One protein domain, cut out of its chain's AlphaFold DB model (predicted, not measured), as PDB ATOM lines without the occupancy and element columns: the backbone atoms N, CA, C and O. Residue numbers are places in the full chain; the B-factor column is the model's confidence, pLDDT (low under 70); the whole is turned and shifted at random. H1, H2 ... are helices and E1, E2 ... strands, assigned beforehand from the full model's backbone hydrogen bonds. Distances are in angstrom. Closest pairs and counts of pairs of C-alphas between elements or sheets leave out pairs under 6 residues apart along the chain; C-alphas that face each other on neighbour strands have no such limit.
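This is residues 334 to 440 of the 778 residues of an uncharacterized protein of Candidatus Lokiarchaeota archaeon (UniProt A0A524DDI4). A small three-stranded sheet makes one side of the domain and the long helix H1 the opposite side; between them H2 and H4 pack on H1, nearly in line with it. H3, which follows E3 directly, and H5 pack side by side. The printed part has 107 residues, in the order H1 E1 E2 H2 E3 H3 H4 H5; the sheet, E1 - E2 - E3, is antiparallel, and the class is mostly helix. The whole is compact, with a radius of gyration of the C-alphas of 13.5 A and spans of 41 by 33 by 21 A.

E1, residues 365 to 369, and E2, residues 372 to 376, form a hairpin, with N 367 and O 374 2.8 A apart, within hydrogen-bond range. E3, residues 402 to 405, is antiparallel to E2, with N 375 and O 402 at 2.7 A. H3, residues 406 to 411, only grazes the sheet with residues 406 to 409. H5, residues 428 to 438, touches H3 at a shallow tilt of 30 degrees, the same way; the closest C-alphas, of Gly 410 and Lys 434, are 4.1 A apart. H1, residues 334 to 356, touches H4, residues 413 to 419, with residues 347 to 351 alone, at a shallow tilt of 2 degrees, the same way; the closest C-alphas are those of Phe 347 and Ile 415, 5.7 A. H1 touches H2, residues 385 to 394, with residues 350 to 354 alone, at a shallow tilt of 16 degrees, opposite ways; the closest C-alphas are those of Leu 350 and Ile 390, 6.3 A. H1 and E3 are apart. Every O i to N i+4 pair is within hydrogen-bond range in H1, H2, H3 and H5, and 2 of 3 in H4.

H1 begins at C-alpha 334 (341.945, 330.430, 436.236) and is 32.7 A long; H2 is 14.6 A and H5 15.0 A, ending at C-alpha 438 (352.343, 323.203, 432.247). E1 is 12.7 A, E2 13.2 A and E3 10.7 A.

The farthest C-alphas, of Glu 334 and Pro 379, are 41.8 A apart. The printed part has no cut and no long link. Residues 398 to 401 have pLDDT under 70.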
ATOM      1  N   GLU A 334     341.528 329.060 436.518       83.06
ATOM      2  CA  GLU A 334     341.945 330.430 436.236       83.06
ATOM      3  C   GLU A 334     343.119 330.880 437.119       83.06
ATOM      4  O   GLU A 334     344.077 331.471 436.618       83.06
ATOM      5  N   ILE A 335     343.114 330.541 438.411       80.31
ATOM      6  CA  ILE A 335     344.226 330.835 439.326       80.31
ATOM      7  C   ILE A 335     345.499 330.084 438.937       80.31
ATOM      8  O   ILE A 335     346.578 330.684 438.940       80.31
ATOM      9  N   ASN A 336     345.393 328.816 438.535       82.31
ATOM     10  CA  ASN A 336     346.536 328.067 438.008       82.31
ATOM     11  C   ASN A 336     347.094 328.723 436.732       82.31
ATOM     12  O   ASN A 336     348.309 328.861 436.577       82.31
ATOM     13  N   GLU A 337     346.230 329.203 435.835       85.50
ATOM     14  CA  GLU A 337     346.646 329.956 434.646       85.50
ATOM     15  C   GLU A 337     347.279 331.314 435.000       85.50
ATOM     16  O   GLU A 337     348.255 331.737 434.369       85.50
ATOM     17  N   LEU A 338     346.792 332.001 436.036       83.31
ATOM     18  CA  LEU A 338     347.428 333.209 436.568       83.31
ATOM     19  C   LEU A 338     348.818 332.903 437.142       83.31
ATOM     20  O   LEU A 338     349.763 333.647 436.866       83.31
ATOM     21  N   GLU A 339     348.990 331.799 437.869       85.19
ATOM     22  CA  GLU A 339     350.300 331.371 438.369       85.19
ATOM     23  C   GLU A 339     351.275 331.098 437.213       85.19
ATOM     24  O   GLU A 339     352.396 331.626 437.206       85.19
ATOM     25  N   LYS A 340     350.834 330.371 436.176       90.50
ATOM     26  CA  LYS A 340     351.605 330.173 434.938       90.50
ATOM     27  C   LYS A 340     352.017 331.507 434.312       90.50
ATOM     28  O   LYS A 340     353.187 331.682 433.964       90.50
ATOM     29  N   LYS A 341     351.109 332.489 434.220       89.38
ATOM     30  CA  LYS A 341     351.422 333.842 433.710       89.38
ATOM     31  C   LYS A 341     352.498 334.543 434.547       89.38
ATOM     32  O   LYS A 341     353.381 335.192 433.977       89.38
ATOM     33  N   VAL A 342     352.484 334.394 435.874       89.88
ATOM     34  CA  VAL A 342     353.534 334.943 436.752       89.88
ATOM     35  C   VAL A 342     354.887 334.278 436.474       89.88
ATOM     36  O   VAL A 342     355.898 334.979 436.345       89.88
ATOM     37  N   TYR A 343     354.927 332.954 436.291       93.00
ATOM     38  CA  TYR A 343     356.145 332.247 435.874       93.00
ATOM     39  C   TYR A 343     356.636 332.685 434.490       93.00
ATOM     40  O   TYR A 343     357.827 332.939 434.324       93.00
ATOM     41  N   LEU A 344     355.747 332.861 433.509       93.31
ATOM     42  CA  LEU A 344     356.121 333.363 432.184       93.31
ATOM     43  C   LEU A 344     356.719 334.775 432.261       93.31
ATOM     44  O   LEU A 344     357.743 335.044 431.631       93.31
ATOM     45  N   LYS A 345     356.158 335.658 433.098       92.25
ATOM     46  CA  LYS A 345     356.715 336.997 433.357       92.25
ATOM     47  C   LYS A 345     358.100 336.917 434.013       92.25
ATOM     48  O   LYS A 345     359.016 337.639 433.607       92.25
ATOM     49  N   LYS A 346     358.287 336.005 434.976       94.50
ATOM     50  CA  LYS A 346     359.595 335.695 435.584       94.50
ATOM     51  C   LYS A 346     360.591 335.222 434.521       94.50
ATOM     52  O   LYS A 346     361.710 335.731 434.471       94.50
ATOM     53  N   PHE A 347     360.205 334.292 433.652       95.81
ATOM     54  CA  PHE A 347     361.078 333.764 432.602       95.81
ATOM     55  C   PHE A 347     361.446 334.826 431.572       95.81
ATOM     56  O   PHE A 347     362.610 334.921 431.191       95.81
ATOM     57  N   ALA A 348     360.496 335.672 431.171       94.75
ATOM     58  CA  ALA A 348     360.755 336.786 430.268       94.75
ATOM     59  C   ALA A 348     361.802 337.751 430.847       94.75
ATOM     60  O   ALA A 348     362.713 338.177 430.137       94.75
ATOM     61  N   PHE A 349     361.723 338.044 432.148       94.56
ATOM     62  CA  PHE A 349     362.726 338.845 432.848       94.56
ATOM     63  C   PHE A 349     364.099 338.166 432.907       94.56
ATOM     64  O   PHE A 349     365.107 338.802 432.602       94.56
ATOM     65  N   LEU A 350     364.158 336.872 433.232       95.62
ATOM     66  CA  LEU A 350     365.421 336.126 433.234       95.62
ATOM     67  C   LEU A 350     366.053 336.076 431.835       95.62
ATOM     68  O   LEU A 350     367.241 336.366 431.697       95.62
ATOM     69  N   LYS A 351     365.260 335.818 430.787       95.12
ATOM     70  CA  LYS A 351     365.720 335.831 429.389       95.12
ATOM     71  C   LYS A 351     366.216 337.213 428.960       95.12
ATOM     72  O   LYS A 351     367.239 337.329 428.289       95.12
ATOM     73  N   LEU A 352     365.552 338.280 429.405       93.88
ATOM     74  CA  LEU A 352     366.014 339.652 429.188       93.88
ATOM     75  C   LEU A 352     367.392 339.901 429.814       93.88
ATOM     76  O   LEU A 352     368.253 340.502 429.170       93.88
ATOM     77  N   LEU A 353     367.625 339.417 431.037       93.31
ATOM     78  CA  LEU A 353     368.938 339.493 431.679       93.31
ATOM     79  C   LEU A 353     369.987 338.667 430.922       93.31
ATOM     80  O   LEU A 353     371.102 339.153 430.727       93.31
ATOM     81  N   MET A 354     369.638 337.469 430.447       93.56
ATOM     82  CA  MET A 354     370.534 336.633 429.636       93.56
ATOM     83  C   MET A 354     371.016 337.379 428.389       93.56
ATOM     84  O   MET A 354     372.222 337.480 428.167       93.56
ATOM     85  N   HIS A 355     370.079 337.963 427.633       91.62
ATOM     86  CA  HIS A 355     370.371 338.699 426.402       91.62
ATOM     87  C   HIS A 355     371.186 339.968 426.677       91.62
ATOM     88  O   HIS A 355     372.189 340.222 426.020       91.62
ATOM     89  N   LYS A 356     370.779 340.770 427.670       90.69
ATOM     90  CA  LYS A 356     371.418 342.060 427.976       90.69
ATOM     91  C   LYS A 356     372.852 341.913 428.493       90.69
ATOM     92  O   LYS A 356     373.657 342.826 428.324       90.69
ATOM     93  N   TYR A 357     373.157 340.794 429.149       90.81
ATOM     94  CA  TYR A 357     374.439 340.562 429.814       90.81
ATOM     95  C   TYR A 357     375.242 339.403 429.214       90.81
ATOM     96  O   TYR A 357     376.144 338.896 429.882       90.81
ATOM     97  N   ASN A 358     374.947 339.018 427.966       90.06
ATOM     98  CA  ASN A 358     375.691 338.031 427.177       90.06
ATOM     99  C   ASN A 358     375.956 336.720 427.938       90.06
ATOM    100  O   ASN A 358     377.087 336.233 427.995       90.06
ATOM    101  N   VAL A 359     374.921 336.172 428.578       92.38
ATOM    102  CA  VAL A 359     374.995 334.836 429.183       92.38
ATOM    103  C   VAL A 359     375.080 333.806 428.058       92.38
ATOM    104  O   VAL A 359     374.241 333.818 427.159       92.38
ATOM    105  N   LYS A 360     376.093 332.931 428.084       90.31
ATOM    106  CA  LYS A 360     376.273 331.918 427.037       90.31
ATOM    107  C   LYS A 360     375.362 330.725 427.294       90.31
ATOM    108  O   LYS A 360     375.205 330.307 428.438       90.31
ATOM    109  N   ILE A 361     374.827 330.148 426.228       90.75
ATOM    110  CA  ILE A 361     374.111 328.873 426.284       90.75
ATOM    111  C   ILE A 361     375.162 327.764 426.221       90.75
ATOM    112  O   ILE A 361     375.972 327.737 425.294       90.75
ATOM    113  N   THR A 362     375.193 326.885 427.219       88.19
ATOM    114  CA  THR A 362     376.251 325.871 427.361       88.19
ATOM    115  C   THR A 362     375.679 324.486 427.624       88.19
ATOM    116  O   THR A 362     374.582 324.363 428.162       88.19
ATOM    117  N   LYS A 363     376.427 323.432 427.273       85.69
ATOM    118  CA  LYS A 363     376.131 322.082 427.774       85.69
ATOM    119  C   LYS A 363     376.430 322.007 429.264       85.69
ATOM    120  O   LYS A 363     377.288 322.742 429.754       85.69
ATOM    121  N   VAL A 364     375.730 321.130 429.967       84.38
ATOM    122  CA  VAL A 364     375.883 320.967 431.409       84.38
ATOM    123  C   VAL A 364     375.816 319.493 431.802       84.38
ATOM    124  O   VAL A 364     374.980 318.737 431.323       84.38
ATOM    125  N   ASP A 365     376.704 319.077 432.707       83.62
ATOM    126  CA  ASP A 365     376.736 317.707 433.235       83.62
ATOM    127  C   ASP A 365     375.720 317.563 434.379       83.62
ATOM    128  O   ASP A 365     375.958 318.040 435.493       83.62
ATOM    129  N   PHE A 366     374.578 316.931 434.086       84.94
ATOM    130  CA  PHE A 366     373.515 316.617 435.043       84.94
ATOM    131  C   PHE A 366     373.629 315.172 435.541       84.94
ATOM    132  O   PHE A 366     373.309 314.223 434.826       84.94
ATOM    133  N   ARG A 367     373.980 314.991 436.817       85.75
ATOM    134  CA  ARG A 367     374.052 313.670 437.464       85.75
ATOM    135  C   ARG A 367     372.940 313.500 438.485       85.75
ATOM    136  O   ARG A 367     372.879 314.232 439.472       85.75
ATOM    137  N   LYS A 368     372.061 312.519 438.280       84.88
ATOM    138  CA  LYS A 368     370.947 312.255 439.198       84.88
ATOM    139  C   LYS A 368     371.445 311.667 440.521       84.88
ATOM    140  O   LYS A 368     372.228 310.721 440.542       84.88
ATOM    141  N   LYS A 369     370.947 312.202 441.635       83.12
ATOM    142  CA  LYS A 369     371.170 311.706 442.997       83.12
ATOM    143  C   LYS A 369     369.848 311.748 443.768       83.12
ATOM    144  O   LYS A 369     369.486 312.769 444.348       83.12
ATOM    145  N   ARG A 370     369.129 310.621 443.805       78.12
ATOM    146  CA  ARG A 370     367.756 310.525 444.350       78.12
ATOM    147  C   ARG A 370     366.811 311.505 443.627       78.12
ATOM    148  O   ARG A 370     366.663 311.398 442.413       78.12
ATOM    149  N   ASN A 371     366.229 312.464 444.351       74.06
ATOM    150  CA  ASN A 371     365.248 313.437 443.844       74.06
ATOM    151  C   ASN A 371     365.882 314.778 443.421       74.06
ATOM    152  O   ASN A 371     365.175 315.764 443.200       74.06
ATOM    153  N   VAL A 372     367.216 314.843 443.374       84.56
ATOM    154  CA  VAL A 372     367.973 316.030 442.966       84.56
ATOM    155  C   VAL A 372     369.004 315.678 441.901       84.56
ATOM    156  O   VAL A 372     369.513 314.561 441.856       84.56
ATOM    157  N   TYR A 373     369.354 316.653 441.074       86.25
ATOM    158  CA  TYR A 373     370.488 316.591 440.164       86.25
ATOM    159  C   TYR A 373     371.669 317.347 440.756       86.25
ATOM    160  O   TYR A 373     371.490 318.437 441.295       86.25
ATOM    161  N   VAL A 374     372.864 316.772 440.643       85.44
ATOM    162  CA  VAL A 374     374.145 317.456 440.839       85.44
ATOM    163  C   VAL A 374     374.610 317.954 439.480       85.44
ATOM    164  O   VAL A 374     374.587 317.199 438.510       85.44
ATOM    165  N   VAL A 375     374.992 319.224 439.416       85.38
ATOM    166  CA  VAL A 375     375.128 319.961 438.166       85.38
ATOM    167  C   VAL A 375     376.423 320.758 438.136       85.38
ATOM    168  O   VAL A 375     376.660 321.605 439.010       85.38
ATOM    169  N   ASN A 376     377.227 320.509 437.101       85.75
ATOM    170  CA  ASN A 376     378.499 321.188 436.864       85.75
ATOM    171  C   ASN A 376     378.356 322.202 435.734       85.75
ATOM    172  O   ASN A 376     378.160 321.837 434.576       85.75
ATOM    173  N   HIS A 377     378.453 323.480 436.090       87.31
ATOM    174  CA  HIS A 377     378.325 324.594 435.155       87.31
ATOM    175  C   HIS A 377     379.651 324.910 434.469       87.31
ATOM    176  O   HIS A 377     380.717 324.771 435.068       87.31
ATOM    177  N   GLU A 378     379.575 325.436 433.247       86.19
ATOM    178  CA  GLU A 378     380.753 325.889 432.508       86.19
ATOM    179  C   GLU A 378     381.503 327.024 433.241       86.19
ATOM    180  O   GLU A 378     380.889 328.047 433.587       86.19
ATOM    181  N   PRO A 379     382.836 326.922 433.437       85.25
ATOM    182  CA  PRO A 379     383.617 327.906 434.190       85.25
ATOM    183  C   PRO A 379     383.542 329.334 433.644       85.25
ATOM    184  O   PRO A 379     383.714 330.296 434.392       85.25
ATOM    185  N   GLU A 380     383.312 329.501 432.341       84.94
ATOM    186  CA  GLU A 380     383.184 330.823 431.731       84.94
ATOM    187  C   GLU A 380     381.886 331.526 432.151       84.94
ATOM    188  O   GLU A 380     381.918 332.696 432.538       84.94
ATOM    189  N   ASN A 381     380.764 330.802 432.166       86.25
ATOM    190  CA  ASN A 381     379.478 331.324 432.627       86.25
ATOM    191  C   ASN A 381     379.506 331.655 434.121       86.25
ATOM    192  O   ASN A 381     378.950 332.670 434.540       86.25
ATOM    193  N   LEU A 382     380.244 330.880 434.920       86.06
ATOM    194  CA  LEU A 382     380.451 331.167 436.342       86.06
ATOM    195  C   LEU A 382     381.190 332.493 436.604       86.06
ATOM    196  O   LEU A 382     381.074 333.049 437.692       86.06
ATOM    197  N   LYS A 383     381.905 333.059 435.620       86.25
ATOM    198  CA  LYS A 383     382.499 334.406 435.737       86.25
ATOM    199  C   LYS A 383     381.473 335.526 435.538       86.25
ATOM    200  O   LYS A 383     381.791 336.686 435.815       86.25
ATOM    201  N   ASN A 384     380.271 335.219 435.046       89.81
ATOM    202  CA  ASN A 384     379.206 336.183 434.801       89.81
ATOM    203  C   ASN A 384     378.259 336.268 436.020       89.81
ATOM    204  O   ASN A 384     377.496 335.335 436.269       89.81
ATOM    205  N   PRO A 385     378.229 337.392 436.768       89.00
ATOM    206  CA  PRO A 385     377.349 337.542 437.932       89.00
ATOM    207  C   PRO A 385     375.861 337.388 437.595       89.00
ATOM    208  O   PRO A 385     375.091 336.907 438.423       89.00
ATOM    209  N   THR A 386     375.460 337.749 436.372       92.31
ATOM    210  CA  THR A 386     374.079 337.594 435.903       92.31
ATOM    211  C   THR A 386     373.708 336.121 435.749       92.31
ATOM    212  O   THR A 386     372.604 335.733 436.116       92.31
ATOM    213  N   TYR A 387     374.627 335.278 435.272       92.38
ATOM    214  CA  TYR A 387     374.396 333.833 435.192       92.38
ATOM    215  C   TYR A 387     374.163 333.234 436.583       92.38
ATOM    216  O   TYR A 387     373.175 332.533 436.795       92.38
ATOM    217  N   ILE A 388     375.017 333.592 437.552       89.12
ATOM    218  CA  ILE A 388     374.882 333.159 438.953       89.12
ATOM    219  C   ILE A 388     373.524 333.593 439.525       89.12
ATOM    220  O   ILE A 388     372.880 332.823 440.239       89.12
ATOM    221  N   TYR A 389     373.075 334.811 439.208       90.50
ATOM    222  CA  TYR A 389     371.743 335.284 439.579       90.50
ATOM    223  C   TYR A 389     370.646 334.381 439.003       90.50
ATOM    224  O   TYR A 389     369.822 333.860 439.751       90.50
ATOM    225  N   ILE A 390     370.671 334.133 437.692       93.06
ATOM    226  CA  ILE A 390     369.653 333.351 436.978       93.06
ATOM    227  C   ILE A 390     369.532 331.930 437.538       93.06
ATOM    228  O   ILE A 390     368.429 331.516 437.897       93.06
ATOM    229  N   ILE A 391     370.643 331.198 437.685       91.56
ATOM    230  CA  ILE A 391     370.593 329.811 438.179       91.56
ATOM    231  C   ILE A 391     370.013 329.744 439.602       91.56
ATOM    232  O   ILE A 391     369.157 328.898 439.881       91.56
ATOM    233  N   LYS A 392     370.361 330.696 440.483       88.06
ATOM    234  CA  LYS A 392     369.787 330.783 441.838       88.06
ATOM    235  C   LYS A 392     368.272 331.002 441.803       88.06
ATOM    236  O   LYS A 392     367.548 330.424 442.613       88.06
ATOM    237  N   LYS A 393     367.776 331.805 440.855       91.50
ATOM    238  CA  LYS A 393     366.340 332.094 440.688       91.50
ATOM    239  C   LYS A 393     365.548 330.981 440.018       91.50
ATOM    240  O   LYS A 393     364.331 330.942 440.172       91.50
ATOM    241  N   ILE A 394     366.213 330.070 439.323       91.44
ATOM    242  CA  ILE A 394     365.575 328.912 438.692       91.44
ATOM    243  C   ILE A 394     365.444 327.736 439.663       91.44
ATOM    244  O   ILE A 394     364.499 326.966 439.557       91.44
ATOM    245  N   GLY A 395     366.347 327.579 440.629       86.19
ATOM    246  CA  GLY A 395     366.316 326.358 441.434       86.19
ATOM    247  C   GLY A 395     367.625 325.982 442.098       86.19
ATOM    248  O   GLY A 395     367.608 325.358 443.161       86.19
ATOM    249  N   PHE A 396     368.735 326.368 441.468       85.06
ATOM    250  CA  PHE A 396     370.057 325.843 441.765       85.06
ATOM    251  C   PHE A 396     370.588 326.337 443.106       85.06
ATOM    252  O   PHE A 396     370.563 327.530 443.416       85.06
ATOM    253  N   TYR A 397     371.121 325.398 443.875       76.31
ATOM    254  CA  TYR A 397     371.792 325.641 445.140       76.31
ATOM    255  C   TYR A 397     373.291 325.362 445.010       76.31
ATOM    256  O   TYR A 397     373.692 324.271 444.603       76.31
ATOM    257  N   GLY A 398     374.123 326.336 445.382       66.25
ATOM    258  CA  GLY A 398     375.574 326.299 445.180       66.25
ATOM    259  C   GLY A 398     376.015 326.773 443.788       66.25
ATOM    260  O   GLY A 398     375.190 327.048 442.920       66.25
ATOM    261  N   ILE A 399     377.333 326.902 443.600       64.62
ATOM    262  CA  ILE A 399     377.958 327.376 442.349       64.62
ATOM    263  C   ILE A 399     378.724 326.225 441.677       64.62
ATOM    264  O   ILE A 399     378.385 325.832 440.566       64.62
ATOM    265  N   ASN A 400     379.685 325.622 442.387       64.25
ATOM    266  CA  ASN A 400     380.385 324.406 441.955       64.25
ATOM    267  C   ASN A 400     379.649 323.162 442.474       64.25
ATOM    268  O   ASN A 400     379.317 323.108 443.666       64.25
ATOM    269  N   ASN A 401     379.415 322.170 441.606       65.69
ATOM    270  CA  ASN A 401     378.594 320.984 441.888       65.69
ATOM    271  C   ASN A 401     377.236 321.385 442.490       65.69
ATOM    272  O   ASN A 401     376.854 320.933 443.575       65.69
ATOM    273  N   SER A 402     376.564 322.326 441.828       80.88
ATOM    274  CA  SER A 402     375.283 322.855 442.291       80.88
ATOM    275  C   SER A 402     374.212 321.763 442.300       80.88
ATOM    276  O   SER A 402     374.329 320.772 441.587       80.88
ATOM    277  N   THR A 403     373.168 321.925 443.107       82.62
ATOM    278  CA  THR A 403     372.074 320.948 443.193       82.62
ATOM    279  C   THR A 403     370.729 321.569 442.860       82.62
ATOM    280  O   THR A 403     370.503 322.741 443.155       82.62
ATOM    281  N   ILE A 404     369.833 320.803 442.240       88.25
ATOM    282  CA  ILE A 404     368.475 321.250 441.896       88.25
ATOM    283  C   ILE A 404     367.484 320.078 441.956       88.25
ATOM    284  O   ILE A 404     367.836 318.955 441.602       88.25
ATOM    285  N   LYS A 405     366.252 320.318 442.426       89.38
ATOM    286  CA  LYS A 405     365.179 319.306 442.462       89.38
ATOM    287  C   LYS A 405     364.616 319.067 441.056       89.38
ATOM    288  O   LYS A 405     364.478 320.019 440.288       89.38
ATOM    289  N   SER A 406     364.212 317.834 440.746       88.19
ATOM    290  CA  SER A 406     363.565 317.516 439.458       88.19
ATOM    291  C   SER A 406     362.289 318.334 439.227       88.19
ATOM    292  O   SER A 406     362.035 318.779 438.111       88.19
ATOM    293  N   SER A 407     361.523 318.607 440.290       89.12
ATOM    294  CA  SER A 407     360.322 319.449 440.224       89.12
ATOM    295  C   SER A 407     360.628 320.909 439.894       89.12
ATOM    296  O   SER A 407     359.912 321.521 439.108       89.12
ATOM    297  N   ASP A 408     361.726 321.458 440.422       91.06
ATOM    298  CA  ASP A 408     362.155 322.821 440.096       91.06
ATOM    299  C   ASP A 408     362.577 322.919 438.617       91.06
ATOM    300  O   ASP A 408     362.252 323.907 437.960       91.06
ATOM    301  N   LEU A 409     363.236 321.889 438.070       90.88
ATOM    302  CA  LEU A 409     363.557 321.815 436.638       90.88
ATOM    303  C   LEU A 409     362.294 321.722 435.768       90.88
ATOM    304  O   LEU A 409     362.212 322.432 434.771       90.88
ATOM    305  N   GLY A 410     361.306 320.906 436.151       91.88
ATOM    306  CA  GLY A 410     360.044 320.768 435.412       91.88
ATOM    307  C   GLY A 410     359.211 322.054 435.394       91.88
ATOM    308  O   GLY A 410     358.755 322.491 434.339       91.88
ATOM    309  N   ILE A 411     359.087 322.735 436.538       92.81
ATOM    310  CA  ILE A 411     358.381 324.025 436.620       92.81
ATOM    311  C   ILE A 411     359.123 325.104 435.820       92.81
ATOM    312  O   ILE A 411     358.498 325.898 435.124       92.81
ATOM    313  N   ASN A 412     360.460 325.132 435.856       94.25
ATOM    314  CA  ASN A 412     361.260 326.123 435.128       94.25
ATOM    315  C   ASN A 412     361.690 325.654 433.721       94.25
ATOM    316  O   ASN A 412     362.600 326.241 433.133       94.25
ATOM    317  N   TYR A 413     361.036 324.631 433.162       93.94
ATOM    318  CA  TYR A 413     361.456 323.948 431.935       93.94
ATOM    319  C   TYR A 413     361.757 324.901 430.770       93.94
ATOM    320  O   TYR A 413     362.822 324.821 430.157       93.94
ATOM    321  N   PHE A 414     360.865 325.860 430.502       94.06
ATOM    322  CA  PHE A 414     361.015 326.767 429.360       94.06
ATOM    323  C   PHE A 414     362.248 327.668 429.461       94.06
ATOM    324  O   PHE A 414     362.934 327.863 428.464       94.06
ATOM    325  N   ILE A 415     362.576 328.199 430.647       94.56
ATOM    326  CA  ILE A 415     363.776 329.037 430.805       94.56
ATOM    327  C   ILE A 415     365.054 328.193 430.869       94.56
ATOM    328  O   ILE A 415     366.106 328.637 430.423       94.56
ATOM    329  N   VAL A 416     364.970 326.961 431.379       92.75
ATOM    330  CA  VAL A 416     366.091 326.008 431.408       92.75
ATOM    331  C   VAL A 416     366.506 325.610 429.986       92.75
ATOM    332  O   VAL A 416     367.698 325.612 429.688       92.75
ATOM    333  N   LYS A 417     365.539 325.369 429.088       91.38
ATOM    334  CA  LYS A 417     365.775 325.078 427.659       91.38
ATOM    335  C   LYS A 417     366.468 326.227 426.912       91.38
ATOM    336  O   LYS A 417     367.155 326.001 425.926       91.38
ATOM    337  N   GLU A 418     366.300 327.460 427.382       92.12
ATOM    338  CA  GLU A 418     366.976 328.642 426.830       92.12
ATOM    339  C   GLU A 418     368.395 328.819 427.395       92.12
ATOM    340  O   GLU A 418     369.206 329.541 426.819       92.12
ATOM    341  N   LEU A 419     368.695 328.200 428.541       91.44
ATOM    342  CA  LEU A 419     369.961 328.362 429.257       91.44
ATOM    343  C   LEU A 419     370.994 327.291 428.888       91.44
ATOM    344  O   LEU A 419     372.195 327.567 428.927       91.44
ATOM    345  N   PHE A 420     370.541 326.091 428.520       92.00
ATOM    346  CA  PHE A 420     371.411 324.948 428.253       92.00
ATOM    347  C   PHE A 420     371.154 324.312 426.888       92.00
ATOM    348  O   PHE A 420     370.056 324.386 426.348       92.00
ATOM    349  N   LEU A 421     372.188 323.666 426.344       89.31
ATOM    350  CA  LEU A 421     372.118 322.947 425.063       89.31
ATOM    351  C   LEU A 421     371.529 321.529 425.193       89.31
ATOM    352  O   LEU A 421     371.283 320.874 424.181       89.31
ATOM    353  N   ASP A 422     371.366 321.037 426.418       88.31
ATOM    354  CA  ASP A 422     370.876 319.696 426.719       88.31
ATOM    355  C   ASP A 422     369.375 319.544 426.425       88.31
ATOM    356  O   ASP A 422     368.570 320.454 426.635       88.31
ATOM    357  N   ASP A 423     368.984 318.358 425.961       86.06
ATOM    358  CA  ASP A 423     367.588 318.028 425.684       86.06
ATOM    359  C   ASP A 423     366.903 317.461 426.935       86.06
ATOM    360  O   ASP A 423     366.961 316.261 427.223       86.06
ATOM    361  N   PHE A 424     366.239 318.342 427.683       85.75
ATOM    362  CA  PHE A 424     365.567 317.987 428.935       85.75
ATOM    363  C   PHE A 424     364.336 317.086 428.758       85.75
ATOM    364  O   PHE A 424     363.876 316.510 429.742       85.75
ATOM    365  N   SER A 425     363.821 316.911 427.534       81.62
ATOM    366  CA  SER A 425     362.708 315.986 427.274       81.62
ATOM    367  C   SER A 425     363.091 314.520 427.522       81.62
ATOM    368  O   SER A 425     362.237 313.695 427.834       81.62
ATOM    369  N   LYS A 426     364.392 314.206 427.477       84.94
ATOM    370  CA  LYS A 426     364.936 312.859 427.698       84.94
ATOM    371  C   LYS A 426     365.029 312.453 429.172       84.94
ATOM    372  O   LYS A 426     365.479 311.348 429.464       84.94
ATOM    373  N   PHE A 427     364.627 313.321 430.101       88.38
ATOM    374  CA  PHE A 427     364.661 313.062 431.540       88.38
ATOM    375  C   PHE A 427     363.228 312.845 432.061       88.38
ATOM    376  O   PHE A 427     362.505 313.826 432.261       88.38
ATOM    377  N   PRO A 428     362.798 311.587 432.307       88.12
ATOM    378  CA  PRO A 428     361.393 311.267 432.571       88.12
ATOM    379  C   PRO A 428     360.784 312.009 433.763       88.12
ATOM    380  O   PRO A 428     359.641 312.445 433.700       88.12
ATOM    381  N   ASP A 429     361.542 312.203 434.845       89.38
ATOM    382  CA  ASP A 429     361.063 312.916 436.029       89.38
ATOM    383  C   ASP A 429     360.944 314.425 435.810       89.38
ATOM    384  O   ASP A 429     360.004 315.034 436.313       89.38
ATOM    385  N   ILE A 430     361.846 315.036 435.037       90.25
ATOM    386  CA  ILE A 430     361.728 316.458 434.676       90.25
ATOM    387  C   ILE A 430     360.487 316.661 433.805       90.25
ATOM    388  O   ILE A 430     359.702 317.577 434.058       90.25
ATOM    389  N   PHE A 431     360.293 315.788 432.812       89.12
ATOM    390  CA  PHE A 431     359.151 315.865 431.910       89.12
ATOM    391  C   PHE A 431     357.825 315.612 432.637       89.12
ATOM    392  O   PHE A 431     356.878 316.359 432.427       89.12
ATOM    393  N   TYR A 432     357.778 314.658 433.577       91.25
ATOM    394  CA  TYR A 432     356.616 314.435 434.446       91.25
ATOM    395  C   TYR A 432     356.181 315.719 435.169       91.25
ATOM    396  O   TYR A 432     355.024 316.125 435.064       91.25
ATOM    397  N   TYR A 433     357.109 316.414 435.840       92.00
ATOM    398  CA  TYR A 433     356.785 317.667 436.534       92.00
ATOM    399  C   TYR A 433     356.473 318.822 435.572       92.00
ATOM    400  O   TYR A 433     355.656 319.681 435.906       92.00
ATOM    401  N   LYS A 434     357.080 318.849 434.374       93.38
ATOM    402  CA  LYS A 434     356.700 319.793 433.310       93.38
ATOM    403  C   LYS A 434     355.243 319.585 432.922       93.38
ATOM    404  O   LYS A 434     354.498 320.555 432.914       93.38
ATOM    405  N   THR A 435     354.833 318.354 432.620       91.44
ATOM    406  CA  THR A 435     353.461 318.043 432.197       91.44
ATOM    407  C   THR A 435     352.467 318.276 433.328       91.44
ATOM    408  O   THR A 435     351.400 318.826 433.089       91.44
ATOM    409  N   GLN A 436     352.829 317.960 434.573       90.44
ATOM    410  CA  GLN A 436     351.967 318.219 435.727       90.44
ATOM    411  C   GLN A 436     351.655 319.714 435.912       90.44
ATOM    412  O   GLN A 436     350.527 320.060 436.246       90.44
ATOM    413  N   PHE A 437     352.639 320.598 435.714       89.62
ATOM    414  CA  PHE A 437     352.453 322.036 435.929       89.62
ATOM    415  C   PHE A 437     351.984 322.778 434.668       89.62
ATOM    416  O   PHE A 437     351.077 323.600 434.730       89.62
ATOM    417  N   TRP A 438     352.590 322.498 433.512       90.75
ATOM    418  CA  TRP A 438     352.343 323.203 432.247       90.75
ATOM    419  C   TRP A 438     351.373 322.479 431.306       90.75
ATOM    420  O   TRP A 438     350.942 323.071 430.322       90.75
ATOM    421  N   GLY A 439     351.040 321.212 431.562       88.56
ATOM    422  CA  GLY A 439     350.321 320.373 430.605       88.56
ATOM    423  C   GLY A 439     351.118 320.143 429.317       88.56
ATOM    424  O   GLY A 439     352.355 320.229 429.284       88.56
ATOM    425  N   ASP A 440     350.396 319.905 428.226       85.25
ATOM    426  CA  ASP A 440     350.971 319.680 426.892       85.25
ATOM    427  C   ASP A 440     351.367 320.975 426.169       85.25
ATOM    428  O   ASP A 440     351.914 320.946 425.069       85.25
TER     429      ASP A 440